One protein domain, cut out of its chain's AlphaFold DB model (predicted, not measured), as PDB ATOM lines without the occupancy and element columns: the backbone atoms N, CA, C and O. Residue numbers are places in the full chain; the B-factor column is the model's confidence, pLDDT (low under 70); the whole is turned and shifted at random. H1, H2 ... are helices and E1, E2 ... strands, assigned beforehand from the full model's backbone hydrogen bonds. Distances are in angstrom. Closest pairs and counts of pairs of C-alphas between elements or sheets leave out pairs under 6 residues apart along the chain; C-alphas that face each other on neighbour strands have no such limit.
ATOM      1  N   GLY A  36     121.691 -66.279  15.319       33.81
ATOM      2  CA  GLY A  36     120.788 -66.604  14.187       33.81
ATOM      3  C   GLY A  36     119.533 -67.437  14.484       33.81
ATOM      4  O   GLY A  36     119.068 -68.179  13.622       33.81
ATOM      5  N   LEU A  37     118.973 -67.355  15.691       38.22
ATOM      6  CA  LEU A  37     117.891 -68.238  16.166       38.22
ATOM      7  C   LEU A  37     116.405 -67.777  16.081       38.22
ATOM      8  O   LEU A  37     115.552 -68.636  16.323       38.22
ATOM      9  N   PRO A  38     115.988 -66.536  15.729       44.56
ATOM     10  CA  PRO A  38     114.574 -66.162  15.927       44.56
ATOM     11  C   PRO A  38     113.558 -66.781  14.947       44.56
ATOM     12  O   PRO A  38     112.490 -67.230  15.357       44.56
ATOM     13  N   SER A  39     113.842 -66.832  13.644       37.31
ATOM     14  CA  SER A  39     112.789 -67.027  12.628       37.31
ATOM     15  C   SER A  39     112.245 -68.463  12.534       37.31
ATOM     16  O   SER A  39     111.050 -68.661  12.299       37.31
ATOM     17  N   VAL A  40     113.084 -69.475  12.779       36.50
ATOM     18  CA  VAL A  40     112.676 -70.893  12.779       36.50
ATOM     19  C   VAL A  40     111.938 -71.261  14.070       36.50
ATOM     20  O   VAL A  40     110.954 -71.999  14.010       36.50
ATOM     21  N   MET A  41     112.339 -70.707  15.222       39.72
ATOM     22  CA  MET A  41     111.652 -70.952  16.499       39.72
ATOM     23  C   MET A  41     110.296 -70.244  16.575       39.72
ATOM     24  O   MET A  41     109.332 -70.837  17.057       39.72
ATOM     25  N   ILE A  42     110.185 -69.024  16.038       47.59
ATOM     26  CA  ILE A  42     108.912 -68.291  15.969       47.59
ATOM     27  C   ILE A  42     107.925 -69.013  15.041       47.59
ATOM     28  O   ILE A  42     106.765 -69.201  15.406       47.59
ATOM     29  N   ARG A  43     108.386 -69.514  13.886       42.25
ATOM     30  CA  ARG A  43     107.546 -70.293  12.962       42.25
ATOM     31  C   ARG A  43     107.118 -71.639  13.552       42.25
ATOM     32  O   ARG A  43     105.941 -71.978  13.488       42.25
ATOM     33  N   ALA A  44     108.039 -72.379  14.173       43.66
ATOM     34  CA  ALA A  44     107.717 -73.642  14.840       43.66
ATOM     35  C   ALA A  44     106.750 -73.442  16.025       43.66
ATOM     36  O   ALA A  44     105.835 -74.245  16.214       43.66
ATOM     37  N   GLY A  45     106.901 -72.346  16.778       43.25
ATOM     38  CA  GLY A  45     105.989 -71.958  17.857       43.25
ATOM     39  C   GLY A  45     104.598 -71.544  17.361       43.25
ATOM     40  O   GLY A  45     103.593 -71.955  17.944       43.25
ATOM     41  N   GLY A  46     104.520 -70.798  16.254       44.66
ATOM     42  CA  GLY A  46     103.259 -70.414  15.610       44.66
ATOM     43  C   GLY A  46     102.499 -71.607  15.022       44.66
ATOM     44  O   GLY A  46     101.298 -71.763  15.256       44.66
ATOM     45  N   ASP A  47     103.201 -72.515  14.340       45.06
ATOM     46  CA  ASP A  47     102.610 -73.725  13.760       45.06
ATOM     47  C   ASP A  47     102.114 -74.701  14.842       45.06
ATOM     48  O   ASP A  47     101.056 -75.322  14.684       45.06
ATOM     49  N   ALA A  48     102.831 -74.812  15.967       46.56
ATOM     50  CA  ALA A  48     102.394 -75.583  17.130       46.56
ATOM     51  C   ALA A  48     101.140 -74.970  17.780       46.56
ATOM     52  O   ALA A  48     100.196 -75.692  18.102       46.56
ATOM     53  N   PHE A  49     101.074 -73.640  17.891       45.78
ATOM     54  CA  PHE A  49      99.917 -72.918  18.424       45.78
ATOM     55  C   PHE A  49      98.662 -73.059  17.549       45.78
ATOM     56  O   PHE A  49      97.567 -73.287  18.063       45.78
ATOM     57  N   HIS A  50      98.794 -72.971  16.224       49.69
ATOM     58  CA  HIS A  50      97.656 -73.136  15.316       49.69
ATOM     59  C   HIS A  50      97.113 -74.566  15.275       49.69
ATOM     60  O   HIS A  50      95.926 -74.741  14.998       49.69
ATOM     61  N   ARG A  51      97.946 -75.571  15.578       45.34
ATOM     62  CA  ARG A  51      97.502 -76.954  15.825       45.34
ATOM     63  C   ARG A  51      96.810 -77.075  17.188       45.34
ATOM     64  O   ARG A  51      95.692 -77.564  17.261       45.34
ATOM     65  N   LEU A  52      97.397 -76.500  18.238       44.06
ATOM     66  CA  LEU A  52      96.841 -76.448  19.600       44.06
ATOM     67  C   LEU A  52      95.467 -75.765  19.694       44.06
ATOM     68  O   LEU A  52      94.597 -76.214  20.436       44.06
ATOM     69  N   LYS A  53      95.255 -74.693  18.926       44.12
ATOM     70  CA  LYS A  53      93.983 -73.957  18.857       44.12
ATOM     71  C   LYS A  53      92.888 -74.734  18.116       44.12
ATOM     72  O   LYS A  53      91.711 -74.448  18.310       44.12
ATOM     73  N   ARG A  54      93.271 -75.686  17.259       50.16
ATOM     74  CA  ARG A  54      92.354 -76.468  16.420       50.16
ATOM     75  C   ARG A  54      91.810 -77.709  17.138       50.16
ATOM     76  O   ARG A  54      90.685 -78.100  16.853       50.16
ATOM     77  N   ASP A  55      92.564 -78.256  18.097       42.69
ATOM     78  CA  ASP A  55      92.343 -79.626  18.593       42.69
ATOM     79  C   ASP A  55      91.828 -79.748  20.050       42.69
ATOM     80  O   ASP A  55      91.538 -80.857  20.479       42.69
ATOM     81  N   HIS A  56      91.617 -78.645  20.785       41.06
ATOM     82  CA  HIS A  56      91.001 -78.601  22.133       41.06
ATOM     83  C   HIS A  56      91.805 -79.194  23.330       41.06
ATOM     84  O   HIS A  56      92.014 -80.394  23.458       41.06
ATOM     85  N   SER A  57      92.092 -78.334  24.326       44.16
ATOM     86  CA  SER A  57      92.358 -78.656  25.757       44.16
ATOM     87  C   SER A  57      93.536 -79.598  26.100       44.16
ATOM     88  O   SER A  57      93.382 -80.647  26.714       44.16
ATOM     89  N   LEU A  58      94.732 -79.125  25.736       44.56
ATOM     90  CA  LEU A  58      96.048 -79.211  26.405       44.56
ATOM     91  C   LEU A  58      96.377 -80.401  27.340       44.56
ATOM     92  O   LEU A  58      96.071 -80.392  28.531       44.56
ATOM     93  N   ALA A  59      97.260 -81.274  26.844       42.69
ATOM     94  CA  ALA A  59      98.373 -81.833  27.617       42.69
ATOM     95  C   ALA A  59      99.686 -81.431  26.907       42.69
ATOM     96  O   ALA A  59      99.979 -81.934  25.824       42.69
ATOM     97  N   ALA A  60     100.412 -80.451  27.459       44.62
ATOM     98  CA  ALA A  60     101.529 -79.772  26.792       44.62
ATOM     99  C   ALA A  60     102.896 -80.427  27.054       44.62
ATOM    100  O   ALA A  60     103.207 -80.816  28.181       44.62
ATOM    101  N   ASP A  61     103.739 -80.463  26.020       41.94
ATOM    102  CA  ASP A  61     105.174 -80.695  26.155       41.94
ATOM    103  C   ASP A  61     105.908 -79.433  26.658       41.94
ATOM    104  O   ASP A  61     105.427 -78.298  26.589       41.94
ATOM    105  N   SER A  62     107.094 -79.635  27.234       41.00
ATOM    106  CA  SER A  62     107.789 -78.597  28.009       41.00
ATOM    107  C   SER A  62     108.327 -77.410  27.196       41.00
ATOM    108  O   SER A  62     108.583 -76.357  27.776       41.00
ATOM    109  N   CYS A  63     108.464 -77.558  25.874       38.81
ATOM    110  CA  CYS A  63     108.834 -76.456  24.983       38.81
ATOM    111  C   CYS A  63     107.613 -75.602  24.632       38.81
ATOM    112  O   CYS A  63     107.705 -74.378  24.682       38.81
ATOM    113  N   SER A  64     106.450 -76.214  24.384       45.53
ATOM    114  CA  SER A  64     105.201 -75.473  24.165       45.53
ATOM    115  C   SER A  64     104.744 -74.743  25.427       45.53
ATOM    116  O   SER A  64     104.170 -73.662  25.331       45.53
ATOM    117  N   LEU A  65     105.049 -75.283  26.614       43.62
ATOM    118  CA  LEU A  65     104.816 -74.587  27.881       43.62
ATOM    119  C   LEU A  65     105.773 -73.405  28.074       43.62
ATOM    120  O   LEU A  65     105.318 -72.339  28.459       43.62
ATOM    121  N   ALA A  66     107.069 -73.555  27.783       43.72
ATOM    122  CA  ALA A  66     108.023 -72.446  27.884       43.72
ATOM    123  C   ALA A  66     107.687 -71.320  26.894       43.72
ATOM    124  O   ALA A  66     107.653 -70.158  27.284       43.72
ATOM    125  N   VAL A  67     107.346 -71.664  25.649       47.84
ATOM    126  CA  VAL A  67     106.869 -70.706  24.639       47.84
ATOM    127  C   VAL A  67     105.520 -70.115  25.045       47.84
ATOM    128  O   VAL A  67     105.315 -68.918  24.894       47.84
ATOM    129  N   GLY A  68     104.618 -70.914  25.617       45.50
ATOM    130  CA  GLY A  68     103.328 -70.460  26.134       45.50
ATOM    131  C   GLY A  68     103.456 -69.505  27.320       45.50
ATOM    132  O   GLY A  68     102.736 -68.517  27.363       45.50
ATOM    133  N   ILE A  69     104.397 -69.745  28.240       45.66
ATOM    134  CA  ILE A  69     104.716 -68.855  29.365       45.66
ATOM    135  C   ILE A  69     105.363 -67.577  28.842       45.66
ATOM    136  O   ILE A  69     104.911 -66.496  29.193       45.66
ATOM    137  N   TYR A  70     106.357 -67.681  27.957       48.44
ATOM    138  CA  TYR A  70     107.016 -66.509  27.380       48.44
ATOM    139  C   TYR A  70     106.020 -65.649  26.600       48.44
ATOM    140  O   TYR A  70     105.990 -64.430  26.744       48.44
ATOM    141  N   ARG A  71     105.127 -66.288  25.839       51.31
ATOM    142  CA  ARG A  71     104.033 -65.631  25.130       51.31
ATOM    143  C   ARG A  71     103.005 -65.037  26.086       51.31
ATOM    144  O   ARG A  71     102.638 -63.893  25.891       51.31
ATOM    145  N   ALA A  72     102.565 -65.752  27.118       44.31
ATOM    146  CA  ALA A  72     101.594 -65.241  28.088       44.31
ATOM    147  C   ALA A  72     102.160 -64.062  28.890       44.31
ATOM    148  O   ALA A  72     101.455 -63.081  29.101       44.31
ATOM    149  N   MET A  73     103.438 -64.121  29.273       46.03
ATOM    150  CA  MET A  73     104.156 -63.007  29.894       46.03
ATOM    151  C   MET A  73     104.262 -61.831  28.929       46.03
ATOM    152  O   MET A  73     103.962 -60.707  29.312       46.03
ATOM    153  N   THR A  74     104.605 -62.082  27.664       51.38
ATOM    154  CA  THR A  74     104.737 -61.014  26.668       51.38
ATOM    155  C   THR A  74     103.387 -60.421  26.254       51.38
ATOM    156  O   THR A  74     103.299 -59.223  26.035       51.38
ATOM    157  N   GLU A  75     102.313 -61.210  26.198       48.16
ATOM    158  CA  GLU A  75     100.945 -60.745  25.936       48.16
ATOM    159  C   GLU A  75     100.364 -59.985  27.131       48.16
ATOM    160  O   GLU A  75      99.739 -58.943  26.939       48.16
ATOM    161  N   ALA A  76     100.554 -60.480  28.359       46.03
ATOM    162  CA  ALA A  76     100.164 -59.759  29.569       46.03
ATOM    163  C   ALA A  76     100.903 -58.418  29.650       46.03
ATOM    164  O   ALA A  76     100.287 -57.392  29.924       46.03
ATOM    165  N   HIS A  77     102.187 -58.416  29.296       54.53
ATOM    166  CA  HIS A  77     103.019 -57.225  29.235       54.53
ATOM    167  C   HIS A  77     102.622 -56.271  28.099       54.53
ATOM    168  O   HIS A  77     102.509 -55.073  28.329       54.53
ATOM    169  N   ALA A  78     102.331 -56.775  26.895       52.25
ATOM    170  CA  ALA A  78     101.842 -55.964  25.780       52.25
ATOM    171  C   ALA A  78     100.489 -55.320  26.109       52.25
ATOM    172  O   ALA A  78     100.274 -54.156  25.783       52.25
ATOM    173  N   ARG A  79      99.597 -56.035  26.811       50.41
ATOM    174  CA  ARG A  79      98.344 -55.468  27.325       50.41
ATOM    175  C   ARG A  79      98.602 -54.424  28.406       50.41
ATOM    176  O   ARG A  79      97.986 -53.369  28.351       50.41
ATOM    177  N   GLU A  80      99.516 -54.676  29.343       50.25
ATOM    178  CA  GLU A  80      99.851 -53.720  30.406       50.25
ATOM    179  C   GLU A  80     100.472 -52.440  29.819       50.25
ATOM    180  O   GLU A  80      99.977 -51.352  30.095       50.25
ATOM    181  N   ILE A  81     101.432 -52.546  28.895       51.66
ATOM    182  CA  ILE A  81     101.994 -51.411  28.141       51.66
ATOM    183  C   ILE A  81     100.917 -50.688  27.315       51.66
ATOM    184  O   ILE A  81     100.858 -49.458  27.317       51.66
ATOM    185  N   ALA A  82     100.035 -51.420  26.629       50.97
ATOM    186  CA  ALA A  82      98.938 -50.817  25.874       50.97
ATOM    187  C   ALA A  82      97.936 -50.086  26.788       50.97
ATOM    188  O   ALA A  82      97.368 -49.077  26.382       50.97
ATOM    189  N   THR A  83      97.746 -50.539  28.033       48.78
ATOM    190  CA  THR A  83      96.926 -49.837  29.041       48.78
ATOM    191  C   THR A  83      97.652 -48.692  29.747       48.78
ATOM    192  O   THR A  83      96.997 -47.775  30.233       48.78
ATOM    193  N   LEU A  84      98.987 -48.728  29.789       42.88
ATOM    194  CA  LEU A  84      99.846 -47.644  30.278       42.88
ATOM    195  C   LEU A  84     100.105 -46.578  29.205       42.88
ATOM    196  O   LEU A  84     100.613 -45.503  29.518       42.88
ATOM    197  N   SER A  85      99.724 -46.846  27.952       44.59
ATOM    198  CA  SER A  85      99.669 -45.821  26.917       44.59
ATOM    199  C   SER A  85      98.680 -44.742  27.367       44.59
ATOM    200  O   SER A  85      97.542 -45.076  27.709       44.59
ATOM    201  N   ARG A 100     109.408 -41.363  18.541       96.38
ATOM    202  CA  ARG A 100     109.077 -42.267  17.439       96.38
ATOM    203  C   ARG A 100     110.190 -42.216  16.408       96.38
ATOM    204  O   ARG A 100     110.515 -41.147  15.901       96.38
ATOM    205  N   VAL A 101     110.689 -43.382  16.024       98.06
ATOM    206  CA  VAL A 101     111.733 -43.537  15.004       98.06
ATOM    207  C   VAL A 101     111.205 -44.366  13.839       98.06
ATOM    208  O   VAL A 101     110.183 -45.046  13.954       98.06
ATOM    209  N   THR A 102     111.876 -44.318  12.691       98.31
ATOM    210  CA  THR A 102     111.531 -45.221  11.588       98.31
ATOM    211  C   THR A 102     111.942 -46.652  11.938       98.31
ATOM    212  O   THR A 102     112.888 -46.866  12.695       98.31
ATOM    213  N   LEU A 103     111.291 -47.667  11.364       97.94
ATOM    214  CA  LEU A 103     111.699 -49.058  11.570       97.94
ATOM    215  C   LEU A 103     113.150 -49.288  11.125       97.94
ATOM    216  O   LEU A 103     113.836 -50.129  11.703       97.94
ATOM    217  N   ALA A 104     113.638 -48.551  10.122       97.75
ATOM    218  CA  ALA A 104     115.039 -48.599   9.717       97.75
ATOM    219  C   ALA A 104     115.989 -48.156  10.839       97.75
ATOM    220  O   ALA A 104     116.959 -48.876  11.096       97.75
ATOM    221  N   ASP A 105     115.649 -47.066  11.527       98.00
ATOM    222  CA  ASP A 105     116.464 -46.435  12.575       98.00
ATOM    223  C   ASP A 105     116.205 -47.012  13.976       98.00
ATOM    224  O   ASP A 105     117.005 -46.827  14.886       98.00
ATOM    225  N   CYS A 106     115.115 -47.765  14.152       97.69
ATOM    226  CA  CYS A 106     114.814 -48.473  15.392       97.69
ATOM    227  C   CYS A 106     115.969 -49.418  15.770       97.69
ATOM    228  O   CYS A 106     116.411 -50.189  14.913       97.69
ATOM    229  N   PRO A 107     116.462 -49.431  17.018       96.88
ATOM    230  CA  PRO A 107     117.468 -50.404  17.435       96.88
ATOM    231  C   PRO A 107     116.951 -51.846  17.304       96.88
ATOM    232  O   PRO A 107     115.743 -52.091  17.212       96.88
ATOM    233  N   ILE A 108     117.876 -52.809  17.263       96.88
ATOM    234  CA  ILE A 108     117.537 -54.237  17.350       96.88
ATOM    235  C   ILE A 108     116.907 -54.501  18.720       96.88
ATOM    236  O   ILE A 108     117.409 -54.004  19.726       96.88
ATOM    237  N   GLY A 109     115.813 -55.263  18.758       96.19
ATOM    238  CA  GLY A 109     115.050 -55.504  19.982       96.19
ATOM    239  C   GLY A 109     113.554 -55.249  19.821       96.19
ATOM    240  O   GLY A 109     113.009 -55.313  18.716       96.19
ATOM    241  N   LEU A 110     112.875 -55.019  20.944       96.88
ATOM    242  CA  LEU A 110     111.426 -54.841  20.978       96.88
ATOM    243  C   LEU A 110     111.014 -53.413  20.604       96.88
ATOM    244  O   LEU A 110     111.679 -52.436  20.949       96.88
ATOM    245  N   PHE A 111     109.887 -53.292  19.909       97.56
ATOM    246  CA  PHE A 111     109.269 -52.017  19.561       97.56
ATOM    247  C   PHE A 111     107.743 -52.138  19.523       97.56
ATOM    248  O   PHE A 111     107.197 -53.208  19.257       97.56
ATOM    249  N   LEU A 112     107.049 -51.025  19.741       97.25
ATOM    250  CA  LEU A 112     105.611 -50.897  19.532       97.25
ATOM    251  C   LEU A 112     105.348 -50.317  18.143       97.25
ATOM    252  O   LEU A 112     105.843 -49.243  17.789       97.25
ATOM    253  N   ALA A 113     104.560 -51.034  17.351       97.38
ATOM    254  CA  ALA A 113     104.027 -50.521  16.100       97.38
ATOM    255  C   ALA A 113     102.979 -49.426  16.359       97.38
ATOM    256  O   ALA A 113     102.366 -49.367  17.424       97.38
ATOM    257  N   SER A 114     102.694 -48.600  15.351       95.56
ATOM    258  CA  SER A 114     101.623 -47.590  15.416       95.56
ATOM    259  C   SER A 114     100.229 -48.178  15.679       95.56
ATOM    260  O   SER A 114      99.360 -47.479  16.189       95.56
ATOM    261  N   SER A 115     100.024 -49.463  15.369       94.81
ATOM    262  CA  SER A 115      98.817 -50.224  15.708       94.81
ATOM    263  C   SER A 115      98.726 -50.631  17.185       94.81
ATOM    264  O   SER A 115      97.709 -51.183  17.591       94.81
ATOM    265  N   GLY A 116      99.782 -50.412  17.975       95.50
ATOM    266  CA  GLY A 116      99.921 -50.899  19.350       95.50
ATOM    267  C   GLY A 116     100.471 -52.325  19.462       95.50
ATOM    268  O   GLY A 116     100.689 -52.803  20.570       95.50
ATOM    269  N   ALA A 117     100.722 -53.012  18.342       95.81
ATOM    270  CA  ALA A 117     101.299 -54.352  18.364       95.81
ATOM    271  C   ALA A 117     102.757 -54.320  18.848       95.81
ATOM    272  O   ALA A 117     103.566 -53.538  18.343       95.81
ATOM    273  N   LEU A 118     103.095 -55.202  19.794       96.19
ATOM    274  CA  LEU A 118     104.472 -55.427  20.222       96.19
ATOM    275  C   LEU A 118     105.185 -56.319  19.204       96.19
ATOM    276  O   LEU A 118     104.714 -57.411  18.870       96.19
ATOM    277  N   CYS A 119     106.334 -55.856  18.732       97.88
ATOM    278  CA  CYS A 119     107.109 -56.493  17.683       97.88
ATOM    279  C   CYS A 119     108.578 -56.640  18.097       97.88
ATOM    280  O   CYS A 119     109.090 -55.861  18.895       97.88
ATOM    281  N   LEU A 120     109.268 -57.619  17.514       97.50
ATOM    282  CA  LEU A 120     110.704 -57.851  17.653       97.50
ATOM    283  C   LEU A 120     111.395 -57.538  16.325       97.50
ATOM    284  O   LEU A 120     111.130 -58.213  15.331       97.50
ATOM    285  N   LYS A 121     112.295 -56.552  16.302       97.88
ATOM    286  CA  LYS A 121     113.221 -56.299  15.192       97.88
ATOM    287  C   LYS A 121     114.482 -57.131  15.394       97.88
ATOM    288  O   LYS A 121     115.101 -57.059  16.452       97.88
ATOM    289  N   THR A 122     114.886 -57.867  14.366       96.81
ATOM    290  CA  THR A 122     116.137 -58.632  14.358       96.81
ATOM    291  C   THR A 122     117.233 -57.893  13.588       96.81
ATOM    292  O   THR A 122     116.957 -56.968  12.819       96.81
ATOM    293  N   GLU A 123     118.489 -58.294  13.789       93.44
ATOM    294  CA  GLU A 123     119.630 -57.798  13.005       93.44
ATOM    295  C   GLU A 123     119.587 -58.231  11.531       93.44
ATOM    296  O   GLU A 123     120.199 -57.590  10.672       93.44
ATOM    297  N   TYR A 124     118.825 -59.287  11.233       91.69
ATOM    298  CA  TYR A 124     118.762 -59.902   9.919       91.69
ATOM    299  C   TYR A 124     118.035 -59.024   8.905       91.69
ATOM    300  O   TYR A 124     117.040 -58.342   9.178       91.69
ATOM    301  N   ARG A 125     118.560 -59.072   7.682       92.06
ATOM    302  CA  ARG A 125     117.972 -58.455   6.499       92.06
ATOM    303  C   ARG A 125     118.041 -59.448   5.354       92.06
ATOM    304  O   ARG A 125     119.010 -60.196   5.250       92.06
ATOM    305  N   ASN A 126     117.038 -59.443   4.483       90.56
ATOM    306  CA  ASN A 126     117.157 -60.179   3.227       90.56
ATOM    307  C   ASN A 126     118.073 -59.417   2.244       90.56
ATOM    308  O   ASN A 126     118.390 -58.242   2.452       90.56
ATOM    309  N   ASN A 127     118.441 -60.061   1.133       90.75
ATOM    310  CA  ASN A 127     119.299 -59.468   0.093       90.75
ATOM    311  C   ASN A 127     118.709 -58.198  -0.559       90.75
ATOM    312  O   ASN A 127     119.421 -57.455  -1.223       90.75
ATOM    313  N   GLU A 128     117.418 -57.929  -0.363       92.62
ATOM    314  CA  GLU A 128     116.704 -56.763  -0.895       92.62
ATOM    315  C   GLU A 128     116.600 -55.621   0.136       92.62
ATOM    316  O   GLU A 128     115.986 -54.584  -0.122       92.62
ATOM    317  N   GLY A 129     117.178 -55.794   1.331       93.06
ATOM    318  CA  GLY A 129     117.176 -54.792   2.398       93.06
ATOM    319  C   GLY A 129     115.880 -54.713   3.213       93.06
ATOM    320  O   GLY A 129     115.682 -53.721   3.930       93.06
ATOM    321  N   ARG A 130     115.012 -55.733   3.125       96.44
ATOM    322  CA  ARG A 130     113.867 -55.946   4.025       96.44
ATOM    323  C   ARG A 130     114.375 -56.189   5.438       96.44
ATOM    324  O   ARG A 130     115.341 -56.922   5.623       96.44
ATOM    325  N   ILE A 131     113.712 -55.591   6.420       97.94
ATOM    326  CA  ILE A 131     114.039 -55.779   7.834       97.94
ATOM    327  C   ILE A 131     113.234 -56.966   8.344       97.94
ATOM    328  O   ILE A 131     112.005 -56.958   8.228       97.94
ATOM    329  N   ASP A 132     113.910 -57.962   8.910       97.69
ATOM    330  CA  ASP A 132     113.233 -59.089   9.537       97.69
ATOM    331  C   ASP A 132     112.740 -58.673  10.928       97.69
ATOM    332  O   ASP A 132     113.500 -58.565  11.894       97.69
ATOM    333  N   ALA A 133     111.441 -58.380  10.993       97.69
ATOM    334  CA  ALA A 133     110.721 -58.028  12.204       97.69
ATOM    335  C   ALA A 133     109.453 -58.881  12.329       97.69
ATOM    336  O   ALA A 133     108.818 -59.198  11.322       97.69
ATOM    337  N   TYR A 134     109.076 -59.236  13.556       97.75
ATOM    338  CA  TYR A 134     107.980 -60.168  13.836       97.75
ATOM    339  C   TYR A 134     107.030 -59.601  14.882       97.75
ATOM    340  O   TYR A 134     107.480 -59.017  15.864       97.75
ATOM    341  N   ILE A 135     105.728 -59.796  14.695       97.62
ATOM    342  CA  ILE A 135     104.710 -59.478  15.700       97.62
ATOM    343  C   ILE A 135     104.799 -60.544  16.790       97.62
ATOM    344  O   ILE A 135     104.670 -61.730  16.498       97.62
ATOM    345  N   VAL A 136     105.018 -60.148  18.043       95.12
ATOM    346  CA  VAL A 136     105.301 -61.113  19.116       95.12
ATOM    347  C   VAL A 136     104.090 -61.997  19.430       95.12
ATOM    348  O   VAL A 136     104.246 -63.185  19.695       95.12
ATOM    349  N   GLU A 137     102.878 -61.445  19.346       92.06
ATOM    350  CA  GLU A 137     101.642 -62.187  19.625       92.06
ATOM    351  C   GLU A 137     101.344 -63.274  18.575       92.06
ATOM    352  O   GLU A 137     100.934 -64.383  18.929       92.06
ATOM    353  N   SER A 138     101.529 -62.972  17.284       95.00
ATOM    354  CA  SER A 138     101.165 -63.887  16.191       95.00
ATOM    355  C   SER A 138     102.342 -64.684  15.629       95.00
ATOM    356  O   SER A 138     102.134 -65.725  15.011       95.00
ATOM    357  N   GLY A 139     103.574 -64.212  15.823       92.56
ATOM    358  CA  GLY A 139     104.766 -64.722  15.145       92.56
ATOM    359  C   GLY A 139     104.838 -64.357  13.658       92.56
ATOM    360  O   GLY A 139     105.772 -64.765  12.966       92.56
ATOM    361  N   GLU A 140     103.868 -63.599  13.142       95.50
ATOM    362  CA  GLU A 140     103.837 -63.185  11.744       95.50
ATOM    363  C   GLU A 140     104.862 -62.092  11.460       95.50
ATOM    364  O   GLU A 140     105.303 -61.350  12.339       95.50
ATOM    365  N   PHE A 141     105.223 -61.972  10.186       96.44
ATOM    366  CA  PHE A 141     106.144 -60.948   9.734       96.44
ATOM    367  C   PHE A 141     105.509 -59.556   9.831       96.44
ATOM    368  O   PHE A 141     104.414 -59.318   9.317       96.44
ATOM    369  N   PHE A 142     106.221 -58.612  10.437       97.50
ATOM    370  CA  PHE A 142     105.778 -57.231  10.534       97.50
ATOM    371  C   PHE A 142     106.063 -56.481   9.225       97.50
ATOM    372  O   PHE A 142     107.180 -56.027   8.968       97.50
ATOM    373  N   TRP A 143     105.029 -56.325   8.397       96.75
ATOM    374  CA  TRP A 143     105.077 -55.498   7.184       96.75
ATOM    375  C   TRP A 143     104.754 -54.019   7.434       96.75
ATOM    376  O   TRP A 143     105.078 -53.173   6.599       96.75
ATOM    377  N   GLY A 144     104.154 -53.705   8.585       95.50
ATOM    378  CA  GLY A 144     103.573 -52.396   8.865       95.50
ATOM    379  C   GLY A 144     102.278 -52.145   8.093       95.50
ATOM    380  O   GLY A 144     101.598 -53.082   7.685       95.50
ATOM    381  N   GLY A 145     101.916 -50.871   7.923       93.31
ATOM    382  CA  GLY A 145     100.734 -50.477   7.153       93.31
ATOM    383  C   GLY A 145     100.908 -50.619   5.634       93.31
ATOM    384  O   GLY A 145     102.021 -50.578   5.107       93.31
ATOM    385  N   SER A 146      99.787 -50.725   4.915       92.50
ATOM    386  CA  SER A 146      99.757 -50.712   3.447       92.50
ATOM    387  C   SER A 146     100.381 -49.429   2.869       92.50
ATOM    388  O   SER A 146     100.115 -48.343   3.386       92.50
ATOM    389  N   PRO A 147     101.146 -49.507   1.763       95.19
ATOM    390  CA  PRO A 147     101.437 -50.704   0.969       95.19
ATOM    391  C   PRO A 147     102.539 -51.587   1.582       95.19
ATOM    392  O   PRO A 147     103.499 -51.082   2.160       95.19
ATOM    393  N   HIS A 148     102.448 -52.906   1.378       95.94
ATOM    394  CA  HIS A 148     103.468 -53.872   1.813       95.94
ATOM    395  C   HIS A 148     104.647 -53.908   0.827       95.94
ATOM    396  O   HIS A 148     104.747 -54.783  -0.029       95.94
ATOM    397  N   SER A 149     105.530 -52.917   0.923       96.88
ATOM    398  CA  SER A 149     106.772 -52.837   0.148       96.88
ATOM    399  C   SER A 149     107.961 -52.568   1.064       96.88
ATOM    400  O   SER A 149     107.800 -51.959   2.119       96.88
ATOM    401  N   ILE A 150     109.170 -52.972   0.663       97.31
ATOM    402  CA  ILE A 150     110.390 -52.747   1.462       97.31
ATOM    403  C   ILE A 150     110.587 -51.254   1.802       97.31
ATOM    404  O   ILE A 150     110.805 -50.941   2.975       97.31
ATOM    405  N   PRO A 151     110.441 -50.294   0.860       97.75
ATOM    406  CA  PRO A 151     110.537 -48.875   1.200       97.75
ATOM    407  C   PRO A 151     109.460 -48.407   2.188       97.75
ATOM    408  O   PRO A 151     109.737 -47.550   3.025       97.75
ATOM    409  N   SER A 152     108.241 -48.952   2.101       97.44
ATOM    410  CA  SER A 152     107.156 -48.642   3.041       97.44
ATOM    411  C   SER A 152     107.438 -49.211   4.431       97.44
ATOM    412  O   SER A 152     107.329 -48.484   5.415       97.44
ATOM    413  N   GLN A 153     107.886 -50.469   4.509       97.38
ATOM    414  CA  GLN A 153     108.227 -51.162   5.753       97.38
ATOM    415  C   GLN A 153     109.302 -50.396   6.535       97.38
ATOM    416  O   GLN A 153     109.167 -50.149   7.729       97.38
ATOM    417  N   ARG A 154     110.357 -49.947   5.847       97.81
ATOM    418  CA  ARG A 154     111.475 -49.213   6.457       97.81
ATOM    419  C   ARG A 154     111.071 -47.855   7.031       97.81
ATOM    420  O   ARG A 154     111.677 -47.415   8.000       97.81
ATOM    421  N   ARG A 155     110.057 -47.210   6.445       98.00
ATOM    422  CA  ARG A 155     109.529 -45.904   6.873       98.00
ATOM    423  C   ARG A 155     108.419 -46.001   7.923       98.00
ATOM    424  O   ARG A 155     107.884 -44.969   8.312       98.00
ATOM    425  N   GLN A 156     108.049 -47.205   8.367       98.06
ATOM    426  CA  GLN A 156     107.043 -47.359   9.418       98.06
ATOM    427  C   GLN A 156     107.531 -46.680  10.693       98.06
ATOM    428  O   GLN A 156     108.624 -46.980  11.163       98.06
ATOM    429  N   MET A 157     106.727 -45.772  11.239       98.06
ATOM    430  CA  MET A 157     107.031 -45.135  12.515       98.06
ATOM    431  C   MET A 157     106.718 -46.105  13.650       98.06
ATOM    432  O   MET A 157     105.608 -46.638  13.731       98.06
ATOM    433  N   VAL A 158     107.700 -46.321  14.513       98.06
ATOM    434  CA  VAL A 158     107.643 -47.249  15.639       98.06
ATOM    435  C   VAL A 158     108.209 -46.589  16.887       98.06
ATOM    436  O   VAL A 158     108.952 -45.609  16.812       98.06
ATOM    437  N   THR A 159     107.856 -47.134  18.040       97.94
ATOM    438  CA  THR A 159     108.375 -46.694  19.331       97.94
ATOM    439  C   THR A 159     109.258 -47.800  19.903       97.94
ATOM    440  O   THR A 159     108.724 -48.859  20.239       97.94
ATOM    441  N   PRO A 160     110.586 -47.615  19.994       97.56
ATOM    442  CA  PRO A 160     111.466 -48.596  20.617       97.56
ATOM    443  C   PRO A 160     111.049 -48.832  22.070       97.56
ATOM    444  O   PRO A 160     110.676 -47.888  22.764       97.56
ATOM    445  N   VAL A 161     111.117 -50.081  22.528       96.06
ATOM    446  CA  VAL A 161     110.909 -50.426  23.938       96.06
ATOM    447  C   VAL A 161     112.288 -50.589  24.580       96.06
ATOM    448  O   VAL A 161     113.003 -51.534  24.232       96.06
ATOM    449  N   PRO A 162     112.705 -49.687  25.489       92.62
ATOM    450  CA  PRO A 162     113.979 -49.813  26.185       92.62
ATOM    451  C   PRO A 162     114.067 -51.128  26.966       92.62
ATOM    452  O   PRO A 162     113.109 -51.532  27.625       92.62
TER     453      PRO A 162
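This is residues 36 to 85 and 100 to 162 of the 410 residues of an uncharacterized protein of Methylorubrum extorquens (strain CM4 / NCIMB 13688) (UniProt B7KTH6). A small, strongly twisted and curled sheet of four strands, E1 to E4, makes a body with the short helix H3, and two long helices, H1 and H2, stand about perpendicular to each other and only graze that sheet. Residues 53 to 59, at the turn between the two long helices, stick out from the rest. The printed part has 113 residues with three named helices and four named strands, in the order H1, H2, E1, E2, E3, H3, E4; the sheet runs E3, E2, E1, E4, antiparallel throughout, and the class is mixed, helices and strands. The whole is compact, with a radius of gyration of the C-alphas of 14.9 A and spans of 43 by 36 by 25 A.

H1 covers residues 38 to 55, from C-alpha 38 at (114.574, -66.162, 15.927), and is 26.1 A long. H2, residues 62 to 84, is 32.0 A long and ends with C-alpha 84 at (99.846, -47.644, 30.278). Beyond the cut come E1, residues 109 to 113, and E2, residues 118 to 125, which is 19.5 A long and bends by 57 degrees at residue 122. E3 covers residues 131 to 135, H3 residues 150 to 154, and E4 residues 157 to 160, ending with C-alpha 160 at (111.466, -48.596, 20.617).

E1, E2 and E3 form a meander, each strand the antiparallel neighbour of the one before; E1 and E2 are a hairpin, as are E2 and E3. Between E1 and E2, N 119 and O 111 are 2.8 A apart, within hydrogen-bond range. Between E2 and E3, N 120 and O 134 are 2.8 A apart. E4 is an edge strand beside E1, with N 112 and O 159 2.8 A apart. H1 only grazes the sheet with residues 38 to 42, and the closest C-alphas of H1 and E2 are those of Pro 38 and Thr 122, 7.8 A apart. H2 only grazes it with residues 74 to 82; the closest C-alphas of H2 and E2 are those of Ala 78 and Leu 118, 6.2 A apart. H1 and H2 only just touch, with 3 pairs of C-alphas within 8 A, through residues 45 to 48 and 64 to 67; the closest C-alphas, those of Gly 45 and Val 67, are 7.0 A apart, and the lines stand about perpendicular at 84 degrees. H3 is not on the sheet, but only just, with 4 pairs of C-alphas within 10 A; it is apart from H1 and H2. In H2 and H3 every O i to N i+4 pair is within hydrogen-bond range, in H1 13 of 14.

The two C-alphas farthest apart, those of Ala 59 and Pro 151, are 44.0 A apart. Residues 86 to 99 are not printed, and C-alphas 85 and 100 are 13.8 A apart across this cut. The link from E3 to H3, residues 136 to 149, is long. Residues 36 to 85 have pLDDT under 70; the mean of the printed part is 73.6.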